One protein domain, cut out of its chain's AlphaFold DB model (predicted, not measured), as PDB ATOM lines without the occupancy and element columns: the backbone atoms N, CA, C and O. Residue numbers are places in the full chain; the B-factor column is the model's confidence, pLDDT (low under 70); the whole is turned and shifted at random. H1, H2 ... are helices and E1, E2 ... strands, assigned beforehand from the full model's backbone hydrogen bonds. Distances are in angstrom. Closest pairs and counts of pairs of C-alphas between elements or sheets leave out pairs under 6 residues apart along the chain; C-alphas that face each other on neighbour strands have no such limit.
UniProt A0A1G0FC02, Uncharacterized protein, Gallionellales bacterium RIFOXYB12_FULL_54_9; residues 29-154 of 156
ATOM      1  N   VAL A  29      56.068 125.018 198.197       66.00
ATOM      2  CA  VAL A  29      54.747 125.634 198.127       66.00
ATOM      3  C   VAL A  29      54.304 125.619 196.675       66.00
ATOM      4  O   VAL A  29      54.847 126.338 195.835       66.00
ATOM      5  N   ILE A  30      53.323 124.772 196.379       67.81
ATOM      6  CA  ILE A  30      52.658 124.753 195.079       67.81
ATOM      7  C   ILE A  30      51.486 125.729 195.159       67.81
ATOM      8  O   ILE A  30      50.496 125.468 195.838       67.81
ATOM      9  N   ASN A  31      51.617 126.861 194.474       72.62
ATOM     10  CA  ASN A  31      50.548 127.834 194.310       72.62
ATOM     11  C   ASN A  31      49.984 127.704 192.903       72.62
ATOM     12  O   ASN A  31      50.696 127.921 191.927       72.62
ATOM     13  N   GLN A  32      48.702 127.376 192.798       73.75
ATOM     14  CA  GLN A  32      48.018 127.248 191.518       73.75
ATOM     15  C   GLN A  32      46.754 128.101 191.505       73.75
ATOM     16  O   GLN A  32      46.020 128.163 192.491       73.75
ATOM     17  N   LEU A  33      46.514 128.751 190.371       72.88
ATOM     18  CA  LEU A  33      45.236 129.350 190.032       72.88
ATOM     19  C   LEU A  33      44.753 128.664 188.759       72.88
ATOM     20  O   LEU A  33      45.379 128.807 187.705       72.88
ATOM     21  N   ASP A  34      43.675 127.891 188.888       73.19
ATOM     22  CA  ASP A  34      43.181 127.010 187.832       73.19
ATOM     23  C   ASP A  34      42.989 127.768 186.512       73.19
ATOM     24  O   ASP A  34      42.266 128.762 186.439       73.19
ATOM     25  N   GLY A  35      43.671 127.295 185.467       67.75
ATOM     26  CA  GLY A  35      43.614 127.876 184.123       67.75
ATOM     27  C   GLY A  35      44.405 129.174 183.922       67.75
ATOM     28  O   GLY A  35      44.357 129.718 182.825       67.75
ATOM     29  N   VAL A  36      45.136 129.670 184.930       75.25
ATOM     30  CA  VAL A  36      45.909 130.923 184.833       75.25
ATOM     31  C   VAL A  36      47.398 130.693 185.082       75.25
ATOM     32  O   VAL A  36      48.225 131.032 184.235       75.25
ATOM     33  N   TYR A  37      47.768 130.116 186.230       81.25
ATOM     34  CA  TYR A  37      49.173 129.836 186.529       81.25
ATOM     35  C   TYR A  37      49.367 128.663 187.491       81.25
ATOM     36  O   TYR A  37      48.517 128.370 188.331       81.25
ATOM     37  N   HIS A  38      50.534 128.031 187.398       82.31
ATOM     38  CA  HIS A  38      51.009 126.984 188.288       82.31
ATOM     39  C   HIS A  38      52.447 127.295 188.720       82.31
ATOM     40  O   HIS A  38      53.383 127.214 187.927       82.31
ATOM     41  N   ALA A  39      52.638 127.650 189.985       82.00
ATOM     42  CA  ALA A  39      53.927 128.003 190.561       82.00
ATOM     43  C   ALA A  39      54.383 126.957 191.582       82.00
ATOM     44  O   ALA A  39      53.660 126.640 192.518       82.00
ATOM     45  N   THR A  40      55.603 126.446 191.432       81.25
ATOM     46  CA  THR A  40      56.273 125.609 192.438       81.25
ATOM     47  C   THR A  40      57.394 126.415 193.074       81.25
ATOM     48  O   THR A  40      58.379 126.742 192.414       81.25
ATOM     49  N   ILE A  41      57.232 126.775 194.342       76.38
ATOM     50  CA  ILE A  41      58.120 127.693 195.054       76.38
ATOM     51  C   ILE A  41      58.870 126.926 196.139       76.38
ATOM     52  O   ILE A  41      58.258 126.228 196.948       76.38
ATOM     53  N   ALA A  42      60.195 127.058 196.185       74.38
ATOM     54  CA  ALA A  42      60.973 126.497 197.281       74.38
ATOM     55  C   ALA A  42      60.544 127.093 198.642       74.38
ATOM     56  O   ALA A  42      60.235 128.283 198.724       74.38
ATOM     57  N   PRO A  43      60.581 126.302 199.727       60.88
ATOM     58  CA  PRO A  43      60.092 126.671 201.062       60.88
ATOM     59  C   PRO A  43      60.551 128.046 201.585       60.88
ATOM     60  O   PRO A  43      59.773 128.816 202.147       60.88
ATOM     61  N   HIS A  44      61.813 128.405 201.340       65.75
ATOM     62  CA  HIS A  44      62.416 129.657 201.814       65.75
ATOM     63  C   HIS A  44      62.185 130.862 200.891       65.75
ATOM     64  O   HIS A  44      62.683 131.951 201.161       65.75
ATOM     65  N   LEU A  45      61.436 130.680 199.802       70.62
ATOM     66  CA  LEU A  45      61.213 131.692 198.772       70.62
ATOM     67  C   LEU A  45      59.757 132.137 198.711       70.62
ATOM     68  O   LEU A  45      59.316 132.623 197.675       70.62
ATOM     69  N   LEU A  46      59.006 132.040 199.810       70.50
ATOM     70  CA  LEU A  46      57.619 132.512 199.852       70.50
ATOM     71  C   LEU A  46      57.485 133.985 199.422       70.50
ATOM     72  O   LEU A  46      56.517 134.349 198.769       70.50
ATOM     73  N   GLN A  47      58.495 134.813 199.707       70.88
ATOM     74  CA  GLN A  47      58.544 136.216 199.272       70.88
ATOM     75  C   GLN A  47      58.564 136.379 197.737       70.88
ATOM     76  O   GLN A  47      58.144 137.409 197.221       70.88
ATOM     77  N   SER A  48      58.986 135.354 196.983       76.56
ATOM     78  CA  SER A  48      58.903 135.345 195.513       76.56
ATOM     79  C   SER A  48      57.474 135.156 194.987       76.56
ATOM     80  O   SER A  48      57.225 135.399 193.808       76.56
ATOM     81  N   GLN A  49      56.517 134.764 195.837       79.75
ATOM     82  CA  GLN A  49      55.122 134.592 195.436       79.75
ATOM     83  C   GLN A  49      54.510 135.912 194.961       79.75
ATOM     84  O   GLN A  49      53.889 135.936 193.899       79.75
ATOM     85  N   ASP A  50      54.716 137.006 195.698       82.31
ATOM     86  CA  ASP A  50      54.190 138.324 195.320       82.31
ATOM     87  C   ASP A  50      54.763 138.787 193.976       82.31
ATOM     88  O   ASP A  50      54.045 139.337 193.136       82.31
ATOM     89  N   PHE A  51      56.041 138.486 193.735       83.19
ATOM     90  CA  PHE A  51      56.699 138.743 192.461       83.19
ATOM     91  C   PHE A  51      56.065 137.930 191.318       83.19
ATOM     92  O   PHE A  51      55.711 138.500 190.285       83.19
ATOM     93  N   ILE A  52      55.828 136.626 191.515       84.31
ATOM     94  CA  ILE A  52      55.162 135.759 190.528       84.31
ATOM     95  C   ILE A  52      53.751 136.257 190.210       84.31
ATOM     96  O   ILE A  52      53.393 136.386 189.039       84.31
ATOM     97  N   VAL A  53      52.949 136.568 191.229       85.06
ATOM     98  CA  VAL A  53      51.568 137.038 191.047       85.06
ATOM     99  C   VAL A  53      51.535 138.328 190.225       85.06
ATOM    100  O   VAL A  53      50.663 138.500 189.374       85.06
ATOM    101  N   GLN A  54      52.507 139.217 190.419       85.06
ATOM    102  CA  GLN A  54      52.606 140.460 189.656       85.06
ATOM    103  C   GLN A  54      53.083 140.237 188.218       85.06
ATOM    104  O   GLN A  54      52.602 140.923 187.316       85.06
ATOM    105  N   ILE A  55      53.944 139.241 187.968       85.00
ATOM    106  CA  ILE A  55      54.260 138.793 186.602       85.00
ATOM    107  C   ILE A  55      53.008 138.267 185.906       85.00
ATOM    108  O   ILE A  55      52.749 138.653 184.769       85.00
ATOM    109  N   VAL A  56      52.202 137.449 186.584       84.75
ATOM    110  CA  VAL A  56      50.936 136.938 186.038       84.75
ATOM    111  C   VAL A  56      49.973 138.085 185.728       84.75
ATOM    112  O   VAL A  56      49.435 138.150 184.625       84.75
ATOM    113  N   ALA A  57      49.782 139.020 186.661       85.06
ATOM    114  CA  ALA A  57      48.903 140.170 186.463       85.06
ATOM    115  C   ALA A  57      49.360 141.049 185.288       85.06
ATOM    116  O   ALA A  57      48.545 141.453 184.455       85.06
ATOM    117  N   GLN A  58      50.670 141.300 185.187       84.94
ATOM    118  CA  GLN A  58      51.246 142.021 184.060       84.94
ATOM    119  C   GLN A  58      51.008 141.244 182.760       84.94
ATOM    120  O   GLN A  58      50.474 141.820 181.819       84.94
ATOM    121  N   TRP A  59      51.290 139.939 182.720       82.56
ATOM    122  CA  TRP A  59      51.087 139.087 181.545       82.56
ATOM    123  C   TRP A  59      49.647 139.127 181.033       82.56
ATOM    124  O   TRP A  59      49.432 139.445 179.867       82.56
ATOM    125  N   VAL A  60      48.667 138.903 181.913       82.44
ATOM    126  CA  VAL A  60      47.234 138.951 181.574       82.44
ATOM    127  C   VAL A  60      46.828 140.322 181.015       82.44
ATOM    128  O   VAL A  60      45.956 140.400 180.156       82.44
ATOM    129  N   SER A  61      47.475 141.407 181.460       80.69
ATOM    130  CA  SER A  61      47.195 142.761 180.966       80.69
ATOM    131  C   SER A  61      47.826 143.093 179.606       80.69
ATOM    132  O   SER A  61      47.297 143.940 178.888       80.69
ATOM    133  N   THR A  62      48.952 142.461 179.247       74.38
ATOM    134  CA  THR A  62      49.732 142.803 178.039       74.38
ATOM    135  C   THR A  62      49.695 141.759 176.927       74.38
ATOM    136  O   THR A  62      49.918 142.119 175.771       74.38
ATOM    137  N   ALA A  63      49.453 140.485 177.231       65.81
ATOM    138  CA  ALA A  63      49.583 139.408 176.260       65.81
ATOM    139  C   ALA A  63      48.225 138.961 175.701       65.81
ATOM    140  O   ALA A  63      47.277 138.694 176.434       65.81
ATOM    141  N   CYS A  64      48.168 138.813 174.377       57.84
ATOM    142  CA  CYS A  64      47.159 137.997 173.709       57.84
ATOM    143  C   CYS A  64      47.638 136.539 173.825       57.84
ATOM    144  O   CYS A  64      48.759 136.255 173.404       57.84
ATOM    145  N   SER A  65      46.852 135.640 174.423       61.72
ATOM    146  CA  SER A  65      47.239 134.278 174.863       61.72
ATOM    147  C   SER A  65      47.624 133.284 173.748       61.72
ATOM    148  O   SER A  65      47.679 132.077 173.964       61.72
ATOM    149  N   ALA A  66      47.922 133.758 172.541       58.03
ATOM    150  CA  ALA A  66      48.159 132.911 171.384       58.03
ATOM    151  C   ALA A  66      49.610 132.397 171.321       58.03
ATOM    152  O   ALA A  66      50.485 133.044 170.745       58.03
ATOM    153  N   GLY A  67      49.841 131.199 171.862       70.25
ATOM    154  CA  GLY A  67      51.056 130.402 171.647       70.25
ATOM    155  C   GLY A  67      51.698 129.893 172.936       70.25
ATOM    156  O   GLY A  67      51.411 130.390 174.020       70.25
ATOM    157  N   ASP A  68      52.591 128.913 172.813       79.31
ATOM    158  CA  ASP A  68      53.436 128.458 173.919       79.31
ATOM    159  C   ASP A  68      54.790 129.179 173.878       79.31
ATOM    160  O   ASP A  68      55.244 129.616 172.820       79.31
ATOM    161  N   SER A  69      55.453 129.308 175.028       78.81
ATOM    162  CA  SER A  69      56.793 129.907 175.131       78.81
ATOM    163  C   SER A  69      57.752 128.916 175.745       78.81
ATOM    164  O   SER A  69      57.430 128.348 176.787       78.81
ATOM    165  N   ASP A  70      58.955 128.781 175.197       80.06
ATOM    166  CA  ASP A  70      60.014 128.001 175.830       80.06
ATOM    167  C   ASP A  70      60.315 128.470 177.258       80.06
ATOM    168  O   ASP A  70      59.943 129.570 177.689       80.06
ATOM    169  N   THR A  71      60.945 127.574 178.018       82.62
ATOM    170  CA  THR A  71      61.286 127.811 179.418       82.62
ATOM    171  C   THR A  71      62.398 128.846 179.505       82.62
ATOM    172  O   THR A  71      63.557 128.573 179.201       82.62
ATOM    173  N   LEU A  72      62.047 130.040 179.966       83.88
ATOM    174  CA  LEU A  72      62.987 131.110 180.246       83.88
ATOM    175  C   LEU A  72      63.457 131.002 181.690       83.88
ATOM    176  O   LEU A  72      62.645 130.945 182.609       83.88
ATOM    177  N   CYS A  73      64.769 131.001 181.892       83.06
ATOM    178  CA  CYS A  73      65.363 130.998 183.223       83.06
ATOM    179  C   CYS A  73      65.898 132.392 183.549       83.06
ATOM    180  O   CYS A  73      66.592 133.012 182.739       83.06
ATOM    181  N   PHE A  74      65.606 132.860 184.751       83.69
ATOM    182  CA  PHE A  74      66.022 134.147 185.274       83.69
ATOM    183  C   PHE A  74      66.737 133.945 186.603       83.69
ATOM    184  O   PHE A  74      66.306 133.162 187.449       83.69
ATOM    185  N   GLU A  75      67.826 134.673 186.795       84.62
ATOM    186  CA  GLU A  75      68.400 134.885 188.113       84.62
ATOM    187  C   GLU A  75      67.773 136.131 188.717       84.62
ATOM    188  O   GLU A  75      67.858 137.213 188.138       84.62
ATOM    189  N   VAL A  76      67.137 135.970 189.871       83.44
ATOM    190  CA  VAL A  76      66.424 137.032 190.562       83.44
ATOM    191  C   VAL A  76      67.202 137.397 191.819       83.44
ATOM    192  O   VAL A  76      67.421 136.565 192.708       83.44
ATOM    193  N   ARG A  77      67.659 138.650 191.864       81.56
ATOM    194  CA  ARG A  77      68.475 139.202 192.943       81.56
ATOM    195  C   ARG A  77      67.747 140.330 193.643       81.56
ATOM    196  O   ARG A  77      67.561 141.409 193.081       81.56
ATOM    197  N   ASP A  78      67.374 140.064 194.879       76.81
ATOM    198  CA  ASP A  78      66.842 141.031 195.820       76.81
ATOM    199  C   ASP A  78      67.897 141.327 196.902       76.81
ATOM    200  O   ASP A  78      68.836 140.556 197.107       76.81
ATOM    201  N   ALA A  79      67.748 142.438 197.623       71.12
ATOM    202  CA  ALA A  79      68.657 142.878 198.679       71.12
ATOM    203  C   ALA A  79      68.880 141.819 199.778       71.12
ATOM    204  O   ALA A  79      69.899 141.857 200.468       71.12
ATOM    205  N   GLN A  80      67.936 140.888 199.946       69.69
ATOM    206  CA  GLN A  80      67.977 139.828 200.958       69.69
ATOM    207  C   GLN A  80      67.918 138.410 200.376       69.69
ATOM    208  O   GLN A  80      68.295 137.461 201.063       69.69
ATOM    209  N   LEU A  81      67.452 138.246 199.134       73.88
ATOM    210  CA  LEU A  81      67.157 136.940 198.548       73.88
ATOM    211  C   LEU A  81      67.780 136.781 197.167       73.88
ATOM    212  O   LEU A  81      67.717 137.663 196.317       73.88
ATOM    213  N   HIS A  82      68.344 135.600 196.940       81.69
ATOM    214  CA  HIS A  82      69.024 135.246 195.705       81.69
ATOM    215  C   HIS A  82      68.490 133.903 195.221       81.69
ATOM    216  O   HIS A  82      68.754 132.866 195.840       81.69
ATOM    217  N   TYR A  83      67.709 133.921 194.143       82.69
ATOM    218  CA  TYR A  83      67.008 132.734 193.669       82.69
ATOM    219  C   TYR A  83      66.948 132.643 192.151       82.69
ATOM    220  O   TYR A  83      67.172 133.615 191.432       82.69
ATOM    221  N   LEU A  84      66.658 131.440 191.666       83.75
ATOM    222  CA  LEU A  84      66.462 131.181 190.249       83.75
ATOM    223  C   LEU A  84      64.981 130.954 189.978       83.75
ATOM    224  O   LEU A  84      64.311 130.237 190.722       83.75
ATOM    225  N   LEU A  85      64.495 131.567 188.907       86.31
ATOM    226  CA  LEU A  85      63.112 131.532 188.467       86.31
ATOM    227  C   LEU A  85      63.060 130.991 187.040       86.31
ATOM    228  O   LEU A  85      63.568 131.625 186.121       86.31
ATOM    229  N   ALA A  86      62.422 129.845 186.833       86.62
ATOM    230  CA  ALA A  86      62.029 129.396 185.506       86.62
ATOM    231  C   ALA A  86      60.576 129.792 185.238       86.62
ATOM    232  O   ALA A  86      59.706 129.594 186.087       86.62
ATOM    233  N   VAL A  87      60.322 130.338 184.053       87.50
ATOM    234  CA  VAL A  87      58.999 130.739 183.572       87.50
ATOM    235  C   VAL A  87      58.759 130.098 182.216       87.50
ATOM    236  O   VAL A  87      59.598 130.185 181.324       87.50
ATOM    237  N   SER A  88      57.608 129.466 182.038       85.81
ATOM    238  CA  SER A  88      57.185 128.912 180.752       85.81
ATOM    239  C   SER A  88      55.685 129.097 180.567       85.81
ATOM    240  O   SER A  88      54.945 129.228 181.538       85.81
ATOM    241  N   LEU A  89      55.233 129.112 179.318       83.31
ATOM    242  CA  LEU A  89      53.813 129.172 178.982       83.31
ATOM    243  C   LEU A  89      53.456 127.906 178.206       83.31
ATOM    244  O   LEU A  89      54.106 127.607 177.199       83.31
ATOM    245  N   ARG A  90      52.463 127.149 178.680       81.94
ATOM    246  CA  ARG A  90      51.926 125.970 177.986       81.94
ATOM    247  C   ARG A  90      50.415 125.999 178.021       81.94
ATOM    248  O   ARG A  90      49.837 126.075 179.099       81.94
ATOM    249  N   ALA A  91      49.789 125.866 176.855       76.81
ATOM    250  CA  ALA A  91      48.340 125.819 176.718       76.81
ATOM    251  C   ALA A  91      47.652 126.959 177.494       76.81
ATOM    252  O   ALA A  91      46.714 126.716 178.247       76.81
ATOM    253  N   GLU A  92      48.168 128.183 177.329       77.56
ATOM    254  CA  GLU A  92      47.691 129.415 177.985       77.56
ATOM    255  C   GLU A  92      47.903 129.491 179.511       77.56
ATOM    256  O   GLU A  92      47.575 130.508 180.119       77.56
ATOM    257  N   VAL A  93      48.522 128.481 180.130       81.81
ATOM    258  CA  VAL A  93      48.849 128.461 181.562       81.81
ATOM    259  C   VAL A  93      50.319 128.815 181.774       81.81
ATOM    260  O   VAL A  93      51.211 128.244 181.137       81.81
ATOM    261  N   LEU A  94      50.585 129.757 182.684       84.06
ATOM    262  CA  LEU A  94      51.943 130.131 183.079       84.06
ATOM    263  C   LEU A  94      52.487 129.178 184.145       84.06
ATOM    264  O   LEU A  94      51.932 129.067 185.233       84.06
ATOM    265  N   TYR A  95      53.615 128.541 183.867       84.06
ATOM    266  CA  TYR A  95      54.314 127.676 184.806       84.06
ATOM    267  C   TYR A  95      55.534 128.395 185.361       84.06
ATOM    268  O   TYR A  95      56.425 128.796 184.607       84.06
ATOM    269  N   PHE A  96      55.582 128.520 186.683       86.12
ATOM    270  CA  PHE A  96      56.690 129.114 187.417       86.12
ATOM    271  C   PHE A  96      57.370 128.064 188.280       86.12
ATOM    272  O   PHE A  96      56.712 127.263 188.945       86.12
ATOM    273  N   GLN A  97      58.692 128.101 188.319       84.69
ATOM    274  CA  GLN A  97      59.463 127.300 189.253       84.69
ATOM    275  C   GLN A  97      60.549 128.131 189.887       84.69
ATOM    276  O   GLN A  97      61.314 128.793 189.191       84.69
ATOM    277  N   VAL A  98      60.612 128.075 191.209       84.44
ATOM    278  CA  VAL A  98      61.540 128.874 191.992       84.44
ATOM    279  C   VAL A  98      62.400 127.957 192.836       84.44
ATOM    280  O   VAL A  98      61.879 127.228 193.681       84.44
ATOM    281  N   ILE A  99      63.714 128.019 192.637       80.12
ATOM    282  CA  ILE A  99      64.685 127.265 193.433       80.12
ATOM    283  C   ILE A  99      65.669 128.207 194.124       80.12
ATOM    284  O   ILE A  99      65.989 129.284 193.615       80.12
ATOM    285  N   GLY A 100      66.183 127.783 195.278       73.25
ATOM    286  CA  GLY A 100      67.241 128.487 195.995       73.25
ATOM    287  C   GLY A 100      68.195 127.531 196.722       73.25
ATOM    288  O   GLY A 100      67.855 126.357 196.886       73.25
ATOM    289  N   PRO A 101      69.360 128.028 197.180       64.81
ATOM    290  CA  PRO A 101      69.877 129.388 196.981       64.81
ATOM    291  C   PRO A 101      70.798 129.518 195.748       64.81
ATOM    292  O   PRO A 101      71.369 128.541 195.268       64.81
ATOM    293  N   ALA A 102      70.959 130.749 195.254       59.84
ATOM    294  CA  ALA A 102      72.009 131.139 194.301       59.84
ATOM    295  C   ALA A 102      73.351 131.420 195.045       59.84
ATOM    296  O   ALA A 102      73.326 131.613 196.264       59.84
ATOM    297  N   PRO A 103      74.530 131.459 194.382       57.78
ATOM    298  CA  PRO A 103      74.736 131.795 192.974       57.78
ATOM    299  C   PRO A 103      74.673 130.592 192.023       57.78
ATOM    300  O   PRO A 103      74.692 129.428 192.424       57.78
ATOM    301  N   LEU A 104      74.599 130.898 190.727       57.94
ATOM    302  CA  LEU A 104      74.657 129.927 189.638       57.94
ATOM    303  C   LEU A 104      75.981 129.163 189.608       57.94
ATOM    304  O   LEU A 104      77.023 129.718 189.265       57.94
ATOM    305  N   SER A 105      75.910 127.855 189.845       63.69
ATOM    306  CA  SER A 105      76.743 126.906 189.111       63.69
ATOM    307  C   SER A 105      75.991 126.473 187.845       63.69
ATOM    308  O   SER A 105      74.755 126.497 187.801       63.69
ATOM    309  N   GLN A 106      76.715 126.041 186.811       65.50
ATOM    310  CA  GLN A 106      76.110 125.429 185.619       65.50
ATOM    311  C   GLN A 106      75.216 124.227 185.987       65.50
ATOM    312  O   GLN A 106      74.244 123.930 185.294       65.50
ATOM    313  N   GLU A 107      75.515 123.557 187.103       69.12
ATOM    314  CA  GLU A 107      74.719 122.452 187.637       69.12
ATOM    315  C   GLU A 107      73.370 122.933 188.176       69.12
ATOM    316  O   GLU A 107      72.351 122.342 187.837       69.12
ATOM    317  N   ASN A 108      73.325 124.047 188.912       71.06
ATOM    318  CA  ASN A 108      72.072 124.600 189.444       71.06
ATOM    319  C   ASN A 108      71.110 125.029 188.323       71.06
ATOM    320  O   ASN A 108      69.901 124.830 188.436       71.06
ATOM    321  N   TYR A 109      71.643 125.553 187.214       70.81
ATOM    322  CA  TYR A 109      70.854 125.835 186.010       70.81
ATOM    323  C   TYR A 109      70.270 124.557 185.397       70.81
ATOM    324  O   TYR A 109      69.078 124.503 185.094       70.81
ATOM    325  N   ARG A 110      71.090 123.506 185.246       74.50
ATOM    326  CA  ARG A 110      70.627 122.209 184.729       74.50
ATOM    327  C   ARG A 110      69.559 121.598 185.626       74.50
ATOM    328  O   ARG A 110      68.572 121.093 185.110       74.50
ATOM    329  N   VAL A 111      69.731 121.688 186.942       76.06
ATOM    330  CA  VAL A 111      68.759 121.200 187.923       76.06
ATOM    331  C   VAL A 111      67.438 121.954 187.784       76.06
ATOM    332  O   VAL A 111      66.407 121.307 187.633       76.06
ATOM    333  N   LEU A 112      67.449 123.294 187.747       79.00
ATOM    334  CA  LEU A 112      66.232 124.086 187.521       79.00
ATOM    335  C   LEU A 112      65.528 123.679 186.230       79.00
ATOM    336  O   LEU A 112      64.323 123.453 186.221       79.00
ATOM    337  N   ARG A 113      66.286 123.579 185.139       75.81
ATOM    338  CA  ARG A 113      65.738 123.233 183.834       75.81
ATOM    339  C   ARG A 113      65.162 121.823 183.822       75.81
ATOM    340  O   ARG A 113      64.073 121.630 183.304       75.81
ATOM    341  N   GLN A 114      65.837 120.865 184.447       79.50
ATOM    342  CA  GLN A 114      65.348 119.498 184.563       79.50
ATOM    343  C   GLN A 114      64.065 119.428 185.403       79.50
ATOM    344  O   GLN A 114      63.136 118.720 185.022       79.50
ATOM    345  N   TYR A 115      63.969 120.184 186.500       76.25
ATOM    346  CA  TYR A 115      62.721 120.315 187.262       76.25
ATOM    347  C   TYR A 115      61.612 120.974 186.430       76.25
ATOM    348  O   TYR A 115      60.455 120.544 186.490       76.25
ATOM    349  N   ALA A 116      61.962 121.970 185.612       77.75
ATOM    350  CA  ALA A 116      61.032 122.640 184.704       77.75
ATOM    351  C   ALA A 116      60.475 121.648 183.705       77.75
ATOM    352  O   ALA A 116      59.267 121.447 183.627       77.75
ATOM    353  N   GLU A 117      61.365 120.950 183.021       80.44
ATOM    354  CA  GLU A 117      61.027 119.923 182.056       80.44
ATOM    355  C   GLU A 117      60.192 118.810 182.693       80.44
ATOM    356  O   GLU A 117      59.174 118.452 182.117       80.44
ATOM    357  N   GLN A 118      60.525 118.333 183.897       78.50
ATOM    358  CA  GLN A 118      59.755 117.293 184.593       78.50
ATOM    359  C   GLN A 118      58.296 117.680 184.847       78.50
ATOM    360  O   GLN A 118      57.405 116.869 184.609       78.50
ATOM    361  N   VAL A 119      58.033 118.913 185.287       73.56
ATOM    362  CA  VAL A 119      56.652 119.403 185.456       73.56
ATOM    363  C   VAL A 119      55.964 119.567 184.100       73.56
ATOM    364  O   VAL A 119      54.772 119.295 183.961       73.56
ATOM    365  N   LEU A 120      56.721 119.954 183.074       74.94
ATOM    366  CA  LEU A 120      56.222 120.174 181.719       74.94
ATOM    367  C   LEU A 120      56.074 118.880 180.893       74.94
ATOM    368  O   LEU A 120      55.480 118.942 179.820       74.94
ATOM    369  N   ILE A 121      56.521 117.706 181.369       75.31
ATOM    370  CA  ILE A 121      56.315 116.404 180.688       75.31
ATOM    371  C   ILE A 121      54.824 116.160 180.419       75.31
ATOM    372  O   ILE A 121      54.451 115.622 179.375       75.31
ATOM    373  N   HIS A 122      53.957 116.590 181.336       72.56
ATOM    374  CA  HIS A 122      52.507 116.467 181.194       72.56
ATOM    375  C   HIS A 122      51.875 117.589 180.345       72.56
ATOM    376  O   HIS A 122      50.682 117.538 180.043       72.56
ATOM    377  N   HIS A 123      52.672 118.574 179.919       74.44
ATOM    378  CA  HIS A 123      52.248 119.779 179.202       74.44
ATOM    379  C   HIS A 123      53.207 120.093 178.033       74.44
ATOM    380  O   HIS A 123      53.954 121.075 178.082       74.44
ATOM    381  N   PRO A 124      53.222 119.265 176.969       69.50
ATOM    382  CA  PRO A 124      54.129 119.454 175.839       69.50
ATOM    383  C   PRO A 124      53.829 120.751 175.075       69.50
ATOM    384  O   PRO A 124      52.682 121.202 175.036       69.50
ATOM    385  N   LEU A 125      54.855 121.318 174.426       69.19
ATOM    386  CA  LEU A 125      54.675 122.432 173.490       69.19
ATOM    387  C   LEU A 125      53.737 122.009 172.353       69.19
ATOM    388  O   LEU A 125      53.999 121.044 171.636       69.19
ATOM    389  N   ARG A 126      52.648 122.751 172.190       63.28
ATOM    390  CA  ARG A 126      51.657 122.616 171.124       63.28
ATOM    391  C   ARG A 126      51.963 123.560 169.967       63.28
ATOM    392  O   ARG A 126      51.863 123.137 168.819       63.28
ATOM    393  N   LEU A 127      52.350 124.807 170.247       64.25
ATOM    394  CA  LEU A 127      52.777 125.769 169.225       64.25
ATOM    395  C   LEU A 127      53.964 126.609 169.714       64.25
ATOM    396  O   LEU A 127      53.780 127.376 170.657       64.25
ATOM    397  N   PRO A 128      55.140 126.554 169.059       61.53
ATOM    398  CA  PRO A 128      56.230 127.471 169.369       61.53
ATOM    399  C   PRO A 128      55.806 128.897 168.999       61.53
ATOM    400  O   PRO A 128      55.665 129.240 167.824       61.53
ATOM    401  N   GLY A 129      55.545 129.720 170.009       62.94
ATOM    402  CA  GLY A 129      55.208 131.126 169.862       62.94
ATOM    403  C   GLY A 129      56.433 132.010 170.078       62.94
ATOM    404  O   GLY A 129      57.278 131.750 170.928       62.94
ATOM    405  N   THR A 130      56.502 133.138 169.373       66.56
ATOM    406  CA  THR A 130      57.518 134.192 169.562       66.56
ATOM    407  C   THR A 130      57.278 135.029 170.833       66.56
ATOM    408  O   THR A 130      57.587 136.220 170.891       66.56
ATOM    409  N   LEU A 131      56.700 134.412 171.863       75.31
ATOM    410  CA  LEU A 131      56.256 135.055 173.098       75.31
ATOM    411  C   LEU A 131      57.388 135.263 174.106       75.31
ATOM    412  O   LEU A 131      57.230 136.047 175.038       75.31
ATOM    413  N   GLU A 132      58.556 134.657 173.887       76.56
ATOM    414  CA  GLU A 132      59.708 134.793 174.781       76.56
ATOM    415  C   GLU A 132      60.106 136.251 175.041       76.56
ATOM    416  O   GLU A 132      60.446 136.621 176.164       76.56
ATOM    417  N   LYS A 133      60.073 137.097 174.000       78.56
ATOM    418  CA  LYS A 133      60.430 138.520 174.118       78.56
ATOM    419  C   LYS A 133      59.413 139.279 174.962       78.56
ATOM    420  O   LYS A 133      59.807 140.094 175.789       78.56
ATOM    421  N   VAL A 134      58.128 138.989 174.771       82.19
ATOM    422  CA  VAL A 134      57.038 139.594 175.547       82.19
ATOM    423  C   VAL A 134      57.129 139.141 177.003       82.19
ATOM    424  O   VAL A 134      56.960 139.949 177.911       82.19
ATOM    425  N   MET A 135      57.469 137.871 177.237       83.56
ATOM    426  CA  MET A 135      57.591 137.313 178.583       83.56
ATOM    427  C   MET A 135      58.781 137.909 179.325       83.56
ATOM    428  O   MET A 135      58.624 138.348 180.461       83.56
ATOM    429  N   ALA A 136      59.933 138.034 178.661       83.06
ATOM    430  CA  ALA A 136      61.084 138.743 179.212       83.06
ATOM    431  C   ALA A 136      60.747 140.206 179.550       83.06
ATOM    432  O   ALA A 136      61.017 140.646 180.660       83.06
ATOM    433  N   GLN A 137      60.061 140.926 178.654       84.38
ATOM    434  CA  GLN A 137      59.625 142.303 178.914       84.38
ATOM    435  C   GLN A 137      58.663 142.413 180.104       84.38
ATOM    436  O   GLN A 137      58.754 143.368 180.873       84.38
ATOM    437  N   CYS A 138      57.751 141.450 180.279       84.50
ATOM    438  CA  CYS A 138      56.850 141.418 181.432       84.50
ATOM    439  C   CYS A 138      57.625 141.214 182.737       84.50
ATOM    440  O   CYS A 138      57.379 141.931 183.706       84.50
ATOM    441  N   VAL A 139      58.575 140.275 182.751       85.06
ATOM    442  CA  VAL A 139      59.431 140.019 183.916       85.06
ATOM    443  C   VAL A 139      60.272 141.253 184.242       85.06
ATOM    444  O   VAL A 139      60.266 141.690 185.389       85.06
ATOM    445  N   ASP A 140      60.904 141.877 183.247       85.75
ATOM    446  CA  ASP A 140      61.716 143.086 183.431       85.75
ATOM    447  C   ASP A 140      60.881 144.263 183.962       85.75
ATOM    448  O   ASP A 140      61.295 144.964 184.887       85.75
ATOM    449  N   ALA A 141      59.669 144.465 183.436       86.19
ATOM    450  CA  ALA A 141      58.773 145.523 183.899       86.19
ATOM    451  C   ALA A 141      58.379 145.350 185.376       86.19
ATOM    452  O   ALA A 141      58.280 146.332 186.117       86.19
ATOM    453  N   VAL A 142      58.163 144.109 185.818       85.75
ATOM    454  CA  VAL A 142      57.835 143.799 187.217       85.75
ATOM    455  C   VAL A 142      59.082 143.890 188.094       85.75
ATOM    456  O   VAL A 142      59.004 144.433 189.194       85.75
ATOM    457  N   ALA A 143      60.242 143.454 187.599       86.00
ATOM    458  CA  ALA A 143      61.524 143.561 188.292       86.00
ATOM    459  C   ALA A 143      61.846 145.018 188.664       86.00
ATOM    460  O   ALA A 143      62.183 145.306 189.813       86.00
ATOM    461  N   VAL A 144      61.612 145.960 187.739       85.81
ATOM    462  CA  VAL A 144      61.757 147.403 187.996       85.81
ATOM    463  C   VAL A 144      60.808 147.888 189.099       85.81
ATOM    464  O   VAL A 144      61.216 148.680 189.945       85.81
ATOM    465  N   ARG A 145      59.556 147.409 189.137       85.12
ATOM    466  CA  ARG A 145      58.579 147.789 190.179       85.12
ATOM    467  C   ARG A 145      58.946 147.252 191.560       85.12
ATOM    468  O   ARG A 145      58.694 147.927 192.551       85.12
ATOM    469  N   PHE A 146      59.523 146.055 191.612       79.94
ATOM    470  CA  PHE A 146      59.943 145.406 192.853       79.94
ATOM    471  C   PHE A 146      61.347 145.815 193.309       79.94
ATOM    472  O   PHE A 146      61.755 145.428 194.397       79.94
ATOM    473  N   ASN A 147      62.067 146.623 192.521       83.12
ATOM    474  CA  ASN A 147      63.466 146.980 192.764       83.12
ATOM    475  C   ASN A 147      64.382 145.744 192.871       83.12
ATOM    476  O   ASN A 147      65.289 145.681 193.698       83.12
ATOM    477  N   VAL A 148      64.118 144.756 192.019       84.06
ATOM    478  CA  VAL A 148      64.816 143.471 191.966       84.06
ATOM    479  C   VAL A 148      65.606 143.394 190.664       84.06
ATOM    480  O   VAL A 148      65.125 143.799 189.605       84.06
ATOM    481  N   VAL A 149      66.824 142.856 190.712       83.56
ATOM    482  CA  VAL A 149      67.638 142.641 189.511       83.56
ATOM    483  C   VAL A 149      67.298 141.274 188.931       83.56
ATOM    484  O   VAL A 149      67.562 140.254 189.562       83.56
ATOM    485  N   CYS A 150      66.735 141.247 187.725       82.31
ATOM    486  CA  CYS A 150      66.500 140.015 186.974       82.31
ATOM    487  C   CYS A 150      67.519 139.893 185.838       82.31
ATOM    488  O   CYS A 150      67.620 140.776 184.989       82.31
ATOM    489  N   LEU A 151      68.280 138.800 185.812       82.25
ATOM    490  CA  LEU A 151      69.201 138.483 184.723       82.25
ATOM    491  C   LEU A 151      68.661 137.284 183.954       82.25
ATOM    492  O   LEU A 151      68.562 136.184 184.498       82.25
ATOM    493  N   LYS A 152      68.315 137.483 182.680       81.12
ATOM    494  CA  LYS A 152      67.950 136.373 181.796       81.12
ATOM    495  C   LYS A 152      69.182 135.504 181.546       81.12
ATOM    496  O   LYS A 152      70.201 135.986 181.052       81.12
ATOM    497  N   LEU A 153      69.065 134.222 181.866       74.38
ATOM    498  CA  LEU A 153      70.114 133.238 181.652       74.38
ATOM    499  C   LEU A 153      69.959 132.657 180.250       74.38
ATOM    500  O   LEU A 153      68.931 132.061 179.926       74.38
ATOM    501  N   TYR A 154      70.984 132.853 179.426       61.91
ATOM    502  CA  TYR A 154      71.093 132.223 178.117       61.91
ATOM    503  C   TYR A 154      71.945 130.960 178.235       61.91
ATOM    504  O   TYR A 154      72.915 130.921 178.995       61.91
TER     505      TYR A 154
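Overview. This is residues 29 to 154 of the 156 residues of an uncharacterized protein of Gallionellales bacterium RIFOXYB12_FULL_54_9 (UniProt A0A1G0FC02). A twisted sheet of six strands is the middle of three layers, with H1 and H3 crossing each other over one face and H2 alone over the other. The long link from H2 to H3 passes from one face to the other. The printed part has 126 residues, with three named helices and six named strands, in the order E1 E2 H1 E3 E4 E5 H2 H3 E6. The sheet is mixed, with strand order E1 E2 E5 E4 E3 E6, and the class is mixed, helices and strands. The whole is compact and rounded, with a radius of gyration of the C-alphas of 13.3 A and spans of 36 by 29 by 27 A.

Arrangement. The sheet runs from edge strand E1, residues 29 to 33, through E2, 37 to 41, E5, 93 to 99, E4, 82 to 90, and E3, 69 to 77, to edge strand E6, 149 to 153. The strands' lines turn by 88 degrees from edge to edge. E1 and E2 form an antiparallel hairpin, with N 31 and O 39 2.8 A apart, within hydrogen-bond range. E2 and E5 are parallel, with N 38 and O 94 at 2.8 A. E3, E4 and E5 form a meander, each strand the antiparallel neighbour of the one before; N 74 and O 85 are 2.7 A apart, N 86 and O 97 2.8 A. E3 and E6 are antiparallel, with N 75 and O 151 at 2.8 A. H1, residues 48 to 62, is on the sheet over E5 at a height of 9.6 A, along the strands at 27 degrees to E5 on the local plane; the C-alphas of Val 56 and Leu 94 are its closest to E5, at 7.5 A. E2, H1 and E3 form a split strand-helix-strand unit, two strands running the same way with E5 and E4 between them; its crossover is left-handed. H3, residues 132 to 146, on the same face, is over E3 at a height of 8.6 A. H1 and H3 touch at a steep tilt of 54 degrees, opposite ways, their closest C-alphas being those of Ile 55 and Val 139, 6.0 A apart. H2, residues 106 to 120, is on the opposite face at a height of 9.0 A; its closest C-alphas to E5 are those of Ala 116 and Gln 97, at 6.7 A. H2 is apart from H1 and from H3. In H1, H2 and H3 every O i to N i+4 pair is within hydrogen-bond range.

Along the chain. E1 begins at C-alpha 29, (54.747, 125.634, 198.127). E3 is 23.2 A long, E4 26.3 A and E5 19.8 A; H1 is 21.1 A, H2 20.9 A and H3 21.0 A. E6 ends at C-alpha 153, (70.114, 133.238, 181.652).

Size, cuts and confidence. The C-alphas farthest apart, those of Ala 79 and Arg 126, are 38.2 A apart. The printed part has no cut, and H2 to H3 is a long link of 11 residues. The mean pLDDT of the printed part is 76.9; residues under 70 include 63 to 66, 101 to 107 and 124 to 130.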